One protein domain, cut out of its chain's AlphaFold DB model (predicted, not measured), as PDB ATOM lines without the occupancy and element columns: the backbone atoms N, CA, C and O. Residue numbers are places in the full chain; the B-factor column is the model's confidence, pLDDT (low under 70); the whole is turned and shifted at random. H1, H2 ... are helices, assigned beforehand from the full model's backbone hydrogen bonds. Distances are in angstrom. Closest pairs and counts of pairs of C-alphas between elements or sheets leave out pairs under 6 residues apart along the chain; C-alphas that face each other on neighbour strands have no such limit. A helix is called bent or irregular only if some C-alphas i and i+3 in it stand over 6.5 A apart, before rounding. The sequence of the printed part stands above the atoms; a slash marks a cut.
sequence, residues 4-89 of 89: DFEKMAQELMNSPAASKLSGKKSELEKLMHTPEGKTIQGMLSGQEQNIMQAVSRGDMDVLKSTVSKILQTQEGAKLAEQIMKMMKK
ATOM      1  N   ASP A   4      28.590   9.631  19.220       51.19
ATOM      2  CA  ASP A   4      28.373   8.701  18.135       51.19
ATOM      3  C   ASP A   4      29.600   8.588  17.210       51.19
ATOM      4  O   ASP A   4      30.027   7.485  16.864       51.19
ATOM      5  N   PHE A   5      30.274   9.704  16.921       51.97
ATOM      6  CA  PHE A   5      31.527   9.690  16.159       51.97
ATOM      7  C   PHE A   5      32.686   9.099  16.976       51.97
ATOM      8  O   PHE A   5      33.485   8.314  16.465       51.97
ATOM      9  N   GLU A   6      32.739   9.412  18.276       53.78
ATOM     10  CA  GLU A   6      33.685   8.787  19.212       53.78
ATOM     11  C   GLU A   6      33.527   7.266  19.255       53.78
ATOM     12  O   GLU A   6      34.520   6.537  19.282       53.78
ATOM     13  N   LYS A   7      32.283   6.780  19.226       55.53
ATOM     14  CA  LYS A   7      31.976   5.351  19.289       55.53
ATOM     15  C   LYS A   7      32.418   4.620  18.026       55.53
ATOM     16  O   LYS A   7      33.061   3.578  18.116       55.53
ATOM     17  N   MET A   8      32.166   5.210  16.859       55.53
ATOM     18  CA  MET A   8      32.664   4.683  15.590       55.53
ATOM     19  C   MET A   8      34.196   4.658  15.546       55.53
ATOM     20  O   MET A   8      34.790   3.655  15.152       55.53
ATOM     21  N   ALA A   9      34.845   5.743  15.975       59.00
ATOM     22  CA  ALA A   9      36.299   5.805  16.043       59.00
ATOM     23  C   ALA A   9      36.859   4.739  17.001       59.00
ATOM     24  O   ALA A   9      37.869   4.111  16.690       59.00
ATOM     25  N   GLN A  10      36.192   4.486  18.133       60.03
ATOM     26  CA  GLN A  10      36.553   3.410  19.059       60.03
ATOM     27  C   GLN A  10      36.402   2.017  18.443       60.03
ATOM     28  O   GLN A  10      37.318   1.208  18.567       60.03
ATOM     29  N   GLU A  11      35.287   1.722  17.771       61.28
ATOM     30  CA  GLU A  11      35.079   0.415  17.131       61.28
ATOM     31  C   GLU A  11      36.077   0.173  15.998       61.28
ATOM     32  O   GLU A  11      36.669  -0.906  15.914       61.28
ATOM     33  N   LEU A  12      36.355   1.203  15.194       59.53
ATOM     34  CA  LEU A  12      37.392   1.141  14.172       59.53
ATOM     35  C   LEU A  12      38.763   0.886  14.814       59.53
ATOM     36  O   LEU A  12      39.481   0.008  14.339       59.53
ATOM     37  N   MET A  13      39.090   1.582  15.917       58.44
ATOM     38  CA  MET A  13      40.338   1.422  16.683       58.44
ATOM     39  C   MET A  13      40.512   0.049  17.338       58.44
ATOM     40  O   MET A  13      41.646  -0.383  17.550       58.44
ATOM     41  N   ASN A  14      39.413  -0.645  17.624       59.97
ATOM     42  CA  ASN A  14      39.418  -1.992  18.190       59.97
ATOM     43  C   ASN A  14      39.494  -3.096  17.118       59.97
ATOM     44  O   ASN A  14      39.606  -4.273  17.459       59.97
ATOM     45  N   SER A  15      39.456  -2.749  15.826       55.28
ATOM     46  CA  SER A  15      39.592  -3.718  14.733       55.28
ATOM     47  C   SER A  15      41.055  -4.156  14.506       55.28
ATOM     48  O   SER A  15      41.987  -3.388  14.769       55.28
ATOM     49  N   PRO A  16      41.301  -5.348  13.923       51.53
ATOM     50  CA  PRO A  16      42.647  -5.801  13.549       51.53
ATOM     51  C   PRO A  16      43.367  -4.849  12.579       51.53
ATOM     52  O   PRO A  16      44.590  -4.709  12.613       51.53
ATOM     53  N   ALA A  17      42.606  -4.148  11.728       50.38
ATOM     54  CA  ALA A  17      43.130  -3.120  10.828       50.38
ATOM     55  C   ALA A  17      43.668  -1.902  11.597       50.38
ATOM     56  O   ALA A  17      44.646  -1.277  11.176       50.38
ATOM     57  N   ALA A  18      43.092  -1.605  12.761       53.94
ATOM     58  CA  ALA A  18      43.567  -0.557  13.642       53.94
ATOM     59  C   ALA A  18      44.606  -1.009  14.663       53.94
ATOM     60  O   ALA A  18      45.168  -0.156  15.334       53.94
ATOM     61  N   SER A  19      44.982  -2.285  14.740       55.16
ATOM     62  CA  SER A  19      46.122  -2.695  15.573       55.16
ATOM     63  C   SER A  19      47.442  -2.020  15.148       55.16
ATOM     64  O   SER A  19      48.348  -1.877  15.961       55.16
ATOM     65  N   LYS A  20      47.539  -1.536  13.898       56.03
ATOM     66  CA  LYS A  20      48.640  -0.674  13.412       56.03
ATOM     67  C   LYS A  20      48.463   0.816  13.747       56.03
ATOM     68  O   LYS A  20      49.424   1.578  13.690       56.03
ATOM     69  N   LEU A  21      47.241   1.233  14.070       54.62
ATOM     70  CA  LEU A  21      46.851   2.612  14.377       54.62
ATOM     71  C   LEU A  21      46.621   2.845  15.879       54.62
ATOM     72  O   LEU A  21      46.658   3.988  16.318       54.62
ATOM     73  N   SER A  22      46.443   1.794  16.681       57.41
ATOM     74  CA  SER A  22      46.195   1.855  18.126       57.41
ATOM     75  C   SER A  22      47.367   2.496  18.871       57.41
ATOM     76  O   SER A  22      47.154   3.336  19.743       57.41
ATOM     77  N   GLY A  23      48.604   2.214  18.443       63.62
ATOM     78  CA  GLY A  23      49.815   2.901  18.914       63.62
ATOM     79  C   GLY A  23      49.924   4.368  18.473       63.62
ATOM     80  O   GLY A  23      50.729   5.113  19.019       63.62
ATOM     81  N   LYS A  24      49.097   4.796  17.513       64.81
ATOM     82  CA  LYS A  24      49.049   6.156  16.955       64.81
ATOM     83  C   LYS A  24      47.729   6.871  17.261       64.81
ATOM     84  O   LYS A  24      47.463   7.933  16.703       64.81
ATOM     85  N   LYS A  25      46.920   6.335  18.188       67.31
ATOM     86  CA  LYS A  25      45.635   6.910  18.619       67.31
ATOM     87  C   LYS A  25      45.760   8.384  19.012       67.31
ATOM     88  O   LYS A  25      44.987   9.208  18.544       67.31
ATOM     89  N   SER A  26      46.766   8.728  19.817       68.88
ATOM     90  CA  SER A  26      46.972  10.112  20.265       68.88
ATOM     91  C   SER A  26      47.366  11.055  19.118       68.88
ATOM     92  O   SER A  26      47.000  12.227  19.118       68.88
ATOM     93  N   GLU A  27      48.089  10.561  18.112       71.44
ATOM     94  CA  GLU A  27      48.413  11.343  16.915       71.44
ATOM     95  C   GLU A  27      47.191  11.503  15.994       71.44
ATOM     96  O   GLU A  27      46.983  12.581  15.443       71.44
ATOM     97  N   LEU A  28      46.338  10.479  15.887       70.19
ATOM     98  CA  LEU A  28      45.055  10.557  15.177       70.19
ATOM     99  C   LEU A  28      44.093  11.555  15.836       70.19
ATOM    100  O   LEU A  28      43.495  12.368  15.140       70.19
ATOM    101  N   GLU A  29      43.977  11.547  17.166       72.00
ATOM    102  CA  GLU A  29      43.182  12.542  17.903       72.00
ATOM    103  C   GLU A  29      43.701  13.964  17.657       72.00
ATOM    104  O   GLU A  29      42.915  14.871  17.380       72.00
ATOM    105  N   LYS A  30      45.027  14.161  17.652       78.62
ATOM    106  CA  LYS A  30      45.628  15.455  17.293       78.62
ATOM    107  C   LYS A  30      45.285  15.872  15.867       78.62
ATOM    108  O   LYS A  30      44.966  17.039  15.664       78.62
ATOM    109  N   LEU A  31      45.310  14.940  14.912       73.44
ATOM    110  CA  LEU A  31      44.925  15.196  13.523       73.44
ATOM    111  C   LEU A  31      43.455  15.590  13.379       73.44
ATOM    112  O   LEU A  31      43.145  16.501  12.622       73.44
ATOM    113  N   MET A  32      42.550  14.968  14.136       73.44
ATOM    114  CA  MET A  32      41.138  15.368  14.144       73.44
ATOM    115  C   MET A  32      40.930  16.774  14.728       73.44
ATOM    116  O   MET A  32      39.959  17.444  14.392       73.44
ATOM    117  N   HIS A  33      41.849  17.245  15.574       80.00
ATOM    118  CA  HIS A  33      41.781  18.569  16.191       80.00
ATOM    119  C   HIS A  33      42.458  19.677  15.360       80.00
ATOM    120  O   HIS A  33      42.339  20.853  15.729       80.00
ATOM    121  N   THR A  34      43.144  19.347  14.256       82.81
ATOM    122  CA  THR A  34      43.709  20.355  13.341       82.81
ATOM    123  C   THR A  34      42.603  21.068  12.556       82.81
ATOM    124  O   THR A  34      41.464  20.593  12.527       82.81
ATOM    125  N   PRO A  35      42.892  22.213  11.908       81.75
ATOM    126  CA  PRO A  35      41.925  22.874  11.036       81.75
ATOM    127  C   PRO A  35      41.350  21.926   9.976       81.75
ATOM    128  O   PRO A  35      40.144  21.915   9.766       81.75
ATOM    129  N   GLU A  36      42.183  21.071   9.376       80.25
ATOM    130  CA  GLU A  36      41.744  20.077   8.394       80.25
ATOM    131  C   GLU A  36      40.830  19.022   9.029       80.25
ATOM    132  O   GLU A  36      39.762  18.741   8.492       80.25
ATOM    133  N   GLY A  37      41.205  18.483  10.196       80.00
ATOM    134  CA  GLY A  37      40.382  17.523  10.936       80.00
ATOM    135  C   GLY A  37      39.014  18.083  11.326       80.00
ATOM    136  O   GLY A  37      37.998  17.410  11.155       80.00
ATOM    137  N   LYS A  38      38.965  19.350  11.750       81.94
ATOM    138  CA  LYS A  38      37.716  20.053  12.074       81.94
ATOM    139  C   LYS A  38      36.861  20.334  10.845       81.94
ATOM    140  O   LYS A  38      35.643  20.186  10.920       81.94
ATOM    141  N   THR A  39      37.467  20.708   9.718       83.19
ATOM    142  CA  THR A  39      36.736  20.870   8.452       83.19
ATOM    143  C   THR A  39      36.110  19.549   8.028       83.19
ATOM    144  O   THR A  39      34.933  19.511   7.683       83.19
ATOM    145  N   ILE A  40      36.857  18.449   8.134       79.06
ATOM    146  CA  ILE A  40      36.374  17.100   7.812       79.06
ATOM    147  C   ILE A  40      35.240  16.693   8.754       79.06
ATOM    148  O   ILE A  40      34.212  16.216   8.285       79.06
ATOM    149  N   GLN A  41      35.377  16.938  10.062       78.00
ATOM    150  CA  GLN A  41      34.279  16.740  11.017       78.00
ATOM    151  C   GLN A  41      33.044  17.556  10.629       78.00
ATOM    152  O   GLN A  41      31.942  17.025  10.645       78.00
ATOM    153  N   GLY A  42      33.220  18.815  10.220       81.38
ATOM    154  CA  GLY A  42      32.129  19.654   9.729       81.38
ATOM    155  C   GLY A  42      31.464  19.101   8.465       81.38
ATOM    156  O   GLY A  42      30.243  19.128   8.363       81.38
ATOM    157  N   MET A  43      32.239  18.545   7.527       77.56
ATOM    158  CA  MET A  43      31.708  17.917   6.307       77.56
ATOM    159  C   MET A  43      30.925  16.632   6.592       77.56
ATOM    160  O   MET A  43      29.992  16.304   5.863       77.56
ATOM    161  N   LEU A  44      31.336  15.897   7.624       77.12
ATOM    162  CA  LEU A  44      30.685  14.667   8.062       77.12
ATOM    163  C   LEU A  44      29.524  14.919   9.030       77.12
ATOM    164  O   LEU A  44      28.744  14.000   9.290       77.12
ATOM    165  N   SER A  45      29.394  16.146   9.535       76.75
ATOM    166  CA  SER A  45      28.333  16.536  10.454       76.75
ATOM    167  C   SER A  45      26.967  16.418   9.778       76.75
ATOM    168  O   SER A  45      26.756  16.895   8.661       76.75
ATOM    169  N   GLY A  46      26.040  15.720  10.431       75.00
ATOM    170  CA  GLY A  46      24.733  15.363   9.878       75.00
ATOM    171  C   GLY A  46      24.745  14.106   9.000       75.00
ATOM    172  O   GLY A  46      23.681  13.639   8.593       75.00
ATOM    173  N   GLN A  47      25.918  13.523   8.724       77.38
ATOM    174  CA  GLN A  47      26.052  12.226   8.053       77.38
ATOM    175  C   GLN A  47      26.502  11.113   9.013       77.38
ATOM    176  O   GLN A  47      26.566   9.956   8.592       77.38
ATOM    177  N   GLU A  48      26.761  11.410  10.296       73.94
ATOM    178  CA  GLU A  48      27.361  10.452  11.238       73.94
ATOM    179  C   GLU A  48      26.532   9.176  11.400       73.94
ATOM    180  O   GLU A  48      27.078   8.074  11.344       73.94
ATOM    181  N   GLN A  49      25.208   9.302  11.545       77.25
ATOM    182  CA  GLN A  49      24.320   8.140  11.658       77.25
ATOM    183  C   GLN A  49      24.363   7.253  10.414       77.25
ATOM    184  O   GLN A  49      24.394   6.029  10.535       77.25
ATOM    185  N   ASN A  50      24.389   7.854   9.223       77.94
ATOM    186  CA  ASN A  50      24.418   7.107   7.970       77.94
ATOM    187  C   ASN A  50      25.748   6.359   7.808       77.94
ATOM    188  O   ASN A  50      25.776   5.183   7.455       77.94
ATOM    189  N   ILE A  51      26.854   7.018   8.158       77.38
ATOM    190  CA  ILE A  51      28.187   6.415   8.115       77.38
ATOM    191  C   ILE A  51      28.286   5.297   9.164       77.38
ATOM    192  O   ILE A  51      28.832   4.237   8.869       77.38
ATOM    193  N   MET A  52      27.707   5.457  10.361       72.31
ATOM    194  CA  MET A  52      27.705   4.401  11.390       72.31
ATOM    195  C   MET A  52      26.883   3.195  11.004       72.31
ATOM    196  O   MET A  52      27.326   2.066  11.205       72.31
ATOM    197  N   GLN A  53      25.707   3.411  10.424       76.38
ATOM    198  CA  GLN A  53      24.925   2.305   9.896       76.38
ATOM    199  C   GLN A  53      25.672   1.597   8.766       76.38
ATOM    200  O   GLN A  53      25.663   0.369   8.730       76.38
ATOM    201  N   ALA A  54      26.372   2.341   7.907       75.38
ATOM    202  CA  ALA A  54      27.199   1.762   6.859       75.38
ATOM    203  C   ALA A  54      28.365   0.931   7.417       75.38
ATOM    204  O   ALA A  54      28.559  -0.199   6.985       75.38
ATOM    205  N   VAL A  55      29.086   1.421   8.433       71.56
ATOM    206  CA  VAL A  55      30.129   0.635   9.122       71.56
ATOM    207  C   VAL A  55      29.540  -0.622   9.755       71.56
ATOM    208  O   VAL A  55      30.052  -1.716   9.536       71.56
ATOM    209  N   SER A  56      28.442  -0.481  10.498       70.69
ATOM    210  CA  SER A  56      27.809  -1.589  11.219       70.69
ATOM    211  C   SER A  56      27.266  -2.672  10.281       70.69
ATOM    212  O   SER A  56      27.334  -3.858  10.599       70.69
ATOM    213  N   ARG A  57      26.757  -2.281   9.108       78.69
ATOM    214  CA  ARG A  57      26.213  -3.199   8.095       78.69
ATOM    215  C   ARG A  57      27.254  -3.675   7.081       78.69
ATOM    216  O   ARG A  57      26.925  -4.512   6.246       78.69
ATOM    217  N   GLY A  58      28.482  -3.155   7.136       71.75
ATOM    218  CA  GLY A  58      29.516  -3.427   6.136       71.75
ATOM    219  C   GLY A  58      29.187  -2.866   4.749       71.75
ATOM    220  O   GLY A  58      29.631  -3.424   3.748       71.75
ATOM    221  N   ASP A  59      28.401  -1.788   4.677       78.44
ATOM    222  CA  ASP A  59      28.043  -1.106   3.432       78.44
ATOM    223  C   ASP A  59      29.255  -0.340   2.888       78.44
ATOM    224  O   ASP A  59      29.525   0.823   3.209       78.44
ATOM    225  N   MET A  60      30.028  -1.049   2.071       75.94
ATOM    226  CA  MET A  60      31.261  -0.543   1.484       75.94
ATOM    227  C   MET A  60      31.017   0.587   0.481       75.94
ATOM    228  O   MET A  60      31.917   1.402   0.288       75.94
ATOM    229  N   ASP A  61      29.837   0.683  -0.134       76.56
ATOM    230  CA  ASP A  61      29.539   1.720  -1.126       76.56
ATOM    231  C   ASP A  61      29.358   3.085  -0.460       76.56
ATOM    232  O   ASP A  61      29.957   4.079  -0.891       76.56
ATOM    233  N   VAL A  62      28.618   3.133   0.653       76.62
ATOM    234  CA  VAL A  62      28.460   4.361   1.450       76.62
ATOM    235  C   VAL A  62      29.799   4.795   2.044       76.62
ATOM    236  O   VAL A  62      30.145   5.981   1.992       76.62
ATOM    237  N   LEU A  63      30.597   3.847   2.543       72.62
ATOM    238  CA  LEU A  63      31.928   4.140   3.079       72.62
ATOM    239  C   LEU A  63      32.869   4.673   1.998       72.62
ATOM    240  O   LEU A  63      33.514   5.703   2.196       72.62
ATOM    241  N   LYS A  64      32.904   4.028   0.829       72.06
ATOM    242  CA  LYS A  64      33.751   4.437  -0.294       72.06
ATOM    243  C   LYS A  64      33.356   5.811  -0.819       72.06
ATOM    244  O   LYS A  64      34.230   6.651  -1.000       72.06
ATOM    245  N   SER A  65      32.061   6.079  -0.982       79.12
ATOM    246  CA  SER A  65      31.547   7.399  -1.372       79.12
ATOM    247  C   SER A  65      31.928   8.483  -0.358       79.12
ATOM    248  O   SER A  65      32.384   9.561  -0.741       79.12
ATOM    249  N   THR A  66      31.798   8.194   0.939       78.50
ATOM    250  CA  THR A  66      32.154   9.135   2.014       78.50
ATOM    251  C   THR A  66      33.648   9.457   1.995       78.50
ATOM    252  O   THR A  66      34.036  10.625   1.994       78.50
ATOM    253  N   VAL A  67      34.494   8.429   1.890       76.06
ATOM    254  CA  VAL A  67      35.948   8.594   1.777       76.06
ATOM    255  C   VAL A  67      36.321   9.338   0.494       76.06
ATOM    256  O   VAL A  67      37.158  10.235   0.536       76.06
ATOM    257  N   SER A  68      35.686   9.037  -0.642       75.31
ATOM    258  CA  SER A  68      35.926   9.750  -1.900       75.31
ATOM    259  C   SER A  68      35.589  11.236  -1.796       75.31
ATOM    260  O   SER A  68      36.393  12.054  -2.229       75.31
ATOM    261  N   LYS A  69      34.463  11.600  -1.170       79.12
ATOM    262  CA  LYS A  69      34.088  13.008  -0.957       79.12
ATOM    263  C   LYS A  69      35.092  13.751  -0.086       79.12
ATOM    264  O   LYS A  69      35.427  14.891  -0.383       79.12
ATOM    265  N   ILE A  70      35.587  13.090   0.957       79.75
ATOM    266  CA  ILE A  70      36.650  13.625   1.805       79.75
ATOM    267  C   ILE A  70      37.921  13.849   0.979       79.75
ATOM    268  O   ILE A  70      38.459  14.946   0.964       79.75
ATOM    269  N   LEU A  71      38.393  12.839   0.249       78.38
ATOM    270  CA  LEU A  71      39.640  12.927  -0.519       78.38
ATOM    271  C   LEU A  71      39.575  13.912  -1.694       78.38
ATOM    272  O   LEU A  71      40.615  14.365  -2.165       78.38
ATOM    273  N   GLN A  72      38.373  14.239  -2.169       81.25
ATOM    274  CA  GLN A  72      38.157  15.257  -3.194       81.25
ATOM    275  C   GLN A  72      38.361  16.688  -2.679       81.25
ATOM    276  O   GLN A  72      38.519  17.592  -3.498       81.25
ATOM    277  N   THR A  73      38.382  16.917  -1.360       81.44
ATOM    278  CA  THR A  73      38.694  18.238  -0.801       81.44
ATOM    279  C   THR A  73      40.180  18.403  -0.526       81.44
ATOM    280  O   THR A  73      40.914  17.442  -0.275       81.44
ATOM    281  N   GLN A  74      40.641  19.655  -0.557       81.31
ATOM    282  CA  GLN A  74      42.040  19.975  -0.286       81.31
ATOM    283  C   GLN A  74      42.422  19.598   1.155       81.31
ATOM    284  O   GLN A  74      43.537  19.142   1.413       81.31
ATOM    285  N   GLU A  75      41.485  19.749   2.085       81.50
ATOM    286  CA  GLU A  75      41.615  19.403   3.495       81.50
ATOM    287  C   GLU A  75      41.673  17.888   3.698       81.50
ATOM    288  O   GLU A  75      42.522  17.410   4.451       81.50
ATOM    289  N   GLY A  76      40.841  17.115   2.994       77.94
ATOM    290  CA  GLY A  76      40.855  15.659   3.107       77.94
ATOM    291  C   GLY A  76      42.063  15.008   2.459       77.94
ATOM    292  O   GLY A  76      42.616  14.067   3.027       77.94
ATOM    293  N   ALA A  77      42.553  15.555   1.344       80.38
ATOM    294  CA  ALA A  77      43.826  15.143   0.759       80.38
ATOM    295  C   ALA A  77      45.003  15.406   1.720       80.38
ATOM    296  O   ALA A  77      45.817  14.514   1.964       80.38
ATOM    297  N   LYS A  78      45.057  16.597   2.338       81.00
ATOM    298  CA  LYS A  78      46.081  16.941   3.343       81.00
ATOM    299  C   LYS A  78      46.004  16.053   4.582       81.00
ATOM    300  O   LYS A  78      47.042  15.623   5.086       81.00
ATOM    301  N   LEU A  79      44.800  15.768   5.076       78.31
ATOM    302  CA  LEU A  79      44.606  14.874   6.215       78.31
ATOM    303  C   LEU A  79      45.060  13.447   5.872       78.31
ATOM    304  O   LEU A  79      45.803  12.833   6.639       78.31
ATOM    305  N   ALA A  80      44.693  12.943   4.691       76.75
ATOM    306  CA  ALA A  80      45.111  11.628   4.218       76.75
ATOM    307  C   ALA A  80      46.636  11.517   4.058       76.75
ATOM    308  O   ALA A  80      47.219  10.503   4.444       76.75
ATOM    309  N   GLU A  81      47.310  12.558   3.559       78.25
ATOM    310  CA  GLU A  81      48.776  12.601   3.511       78.25
ATOM    311  C   GLU A  81      49.417  12.529   4.900       78.25
ATOM    312  O   GLU A  81      50.416  11.828   5.080       78.25
ATOM    313  N   GLN A  82      48.862  13.239   5.887       74.62
ATOM    314  CA  GLN A  82      49.377  13.215   7.259       74.62
ATOM    315  C   GLN A  82      49.218  11.825   7.892       74.62
ATOM    316  O   GLN A  82      50.176  11.301   8.464       74.62
ATOM    317  N   ILE A  83      48.067  11.177   7.687       71.75
ATOM    318  CA  ILE A  83      47.830   9.796   8.133       71.75
ATOM    319  C   ILE A  83      48.784   8.822   7.425       71.75
ATOM    320  O   ILE A  83      49.409   7.980   8.072       71.75
ATOM    321  N   MET A  84      48.978   8.954   6.109       68.31
ATOM    322  CA  MET A  84      49.908   8.101   5.358       68.31
ATOM    323  C   MET A  84      51.364   8.268   5.813       68.31
ATOM    324  O   MET A  84      52.092   7.277   5.909       68.31
ATOM    325  N   LYS A  85      51.802   9.495   6.126       74.44
ATOM    326  CA  LYS A  85      53.135   9.755   6.699       74.44
ATOM    327  C   LYS A  85      53.297   9.098   8.066       74.44
ATOM    328  O   LYS A  85      54.365   8.561   8.352       74.44
ATOM    329  N   MET A  86      52.243   9.095   8.879       66.00
ATOM    330  CA  MET A  86      52.240   8.399  10.161       66.00
ATOM    331  C   MET A  86      52.318   6.880  10.004       66.00
ATOM    332  O   MET A  86      53.036   6.253  10.769       66.00
ATOM    333  N   MET A  87      51.631   6.281   9.024       62.38
ATOM    334  CA  MET A  87      51.642   4.824   8.801       62.38
ATOM    335  C   MET A  87      52.949   4.291   8.195       62.38
ATOM    336  O   MET A  87      53.235   3.104   8.322       62.38
ATOM    337  N   LYS A  88      53.723   5.144   7.518       61.88
ATOM    338  CA  LYS A  88      55.032   4.791   6.940       61.88
ATOM    339  C   LYS A  88      56.196   4.861   7.943       61.88
ATOM    340  O   LYS A  88      57.304   4.485   7.575       61.88
ATOM    341  N   LYS A  89      55.956   5.355   9.162       47.19
ATOM    342  CA  LYS A  89      56.912   5.390  10.279       47.19
ATOM    343  C   LYS A  89      56.598   4.298  11.289       47.19
ATOM    344  O   LYS A  89      57.547   3.588  11.662       47.19
TER     345      LYS A  89
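What this domain is: This is residues 4 to 89 of the 89 residues of an uncharacterized protein of Papillibacter sp (UniProt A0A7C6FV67). Seven short helices form a ring with a hollow middle: H1 to H5 go round it, H5 coming back to H1, and H6 and H7, joined at a corner, fold back over H5, H4 and H3. The printed part has 86 residues, all helix in class, with H1 to H7 in chain order and no named strand. It is compact, with a radius of gyration of the C-alphas of 12.6 A and spans of 32 by 29 by 20 A.

Where its parts are: H1, residues 4 to 13, begins at C-alpha 4 (28.373, 8.701, 18.135). H2 is residues 16 to 20, and is only just irregular, with C-alphas 17 and 20 6.6 A apart. H3, residues 22 to 32, spans 15.0 A and is irregular, with C-alphas 23 and 26 7.9 A apart. H4 is residues 35 to 44 and H5 residues 48 to 57. H6, residues 60 to 71, spans 16.0 A. H7, residues 74 to 87, spans 20.1 A and ends at C-alpha 87 (51.642, 4.824, 8.801).

How they stand to each other: H7 is the hub. It touches H3 at a shallow tilt of 22 degrees, opposite ways, with C-alphas 31 and 79 closest at 7.3 A. With residues 75 to 79 alone it touches H4, C-alphas 36 and 75 being closest at 4.9 A. H6 and H7 touch only at the corner, C-alphas 70 and 76 being closest at 4.8 A. H5 and H6 form a helical hairpin, C-alphas 54 and 62 being closest at 6.1 A. H1 touches H5, C-alphas 5 and 48 being closest at 6.5 A. H2 touches no helix. Every O i to N i+4 pair is within hydrogen-bond range in H1, H4, H5, H6 and H7; H3 has 5 of 7, and H2 0 of 1 with 1 of 2 O i to N i+3 pairs.

The domain as a whole: The farthest C-alphas, of Gly 46 and Lys 89, are 33.7 A apart. The printed part has no cut, and its six links are tight. Mean pLDDT of the printed part is 71.0; residues 4 to 26, 84 and 86 to 89 are under 70.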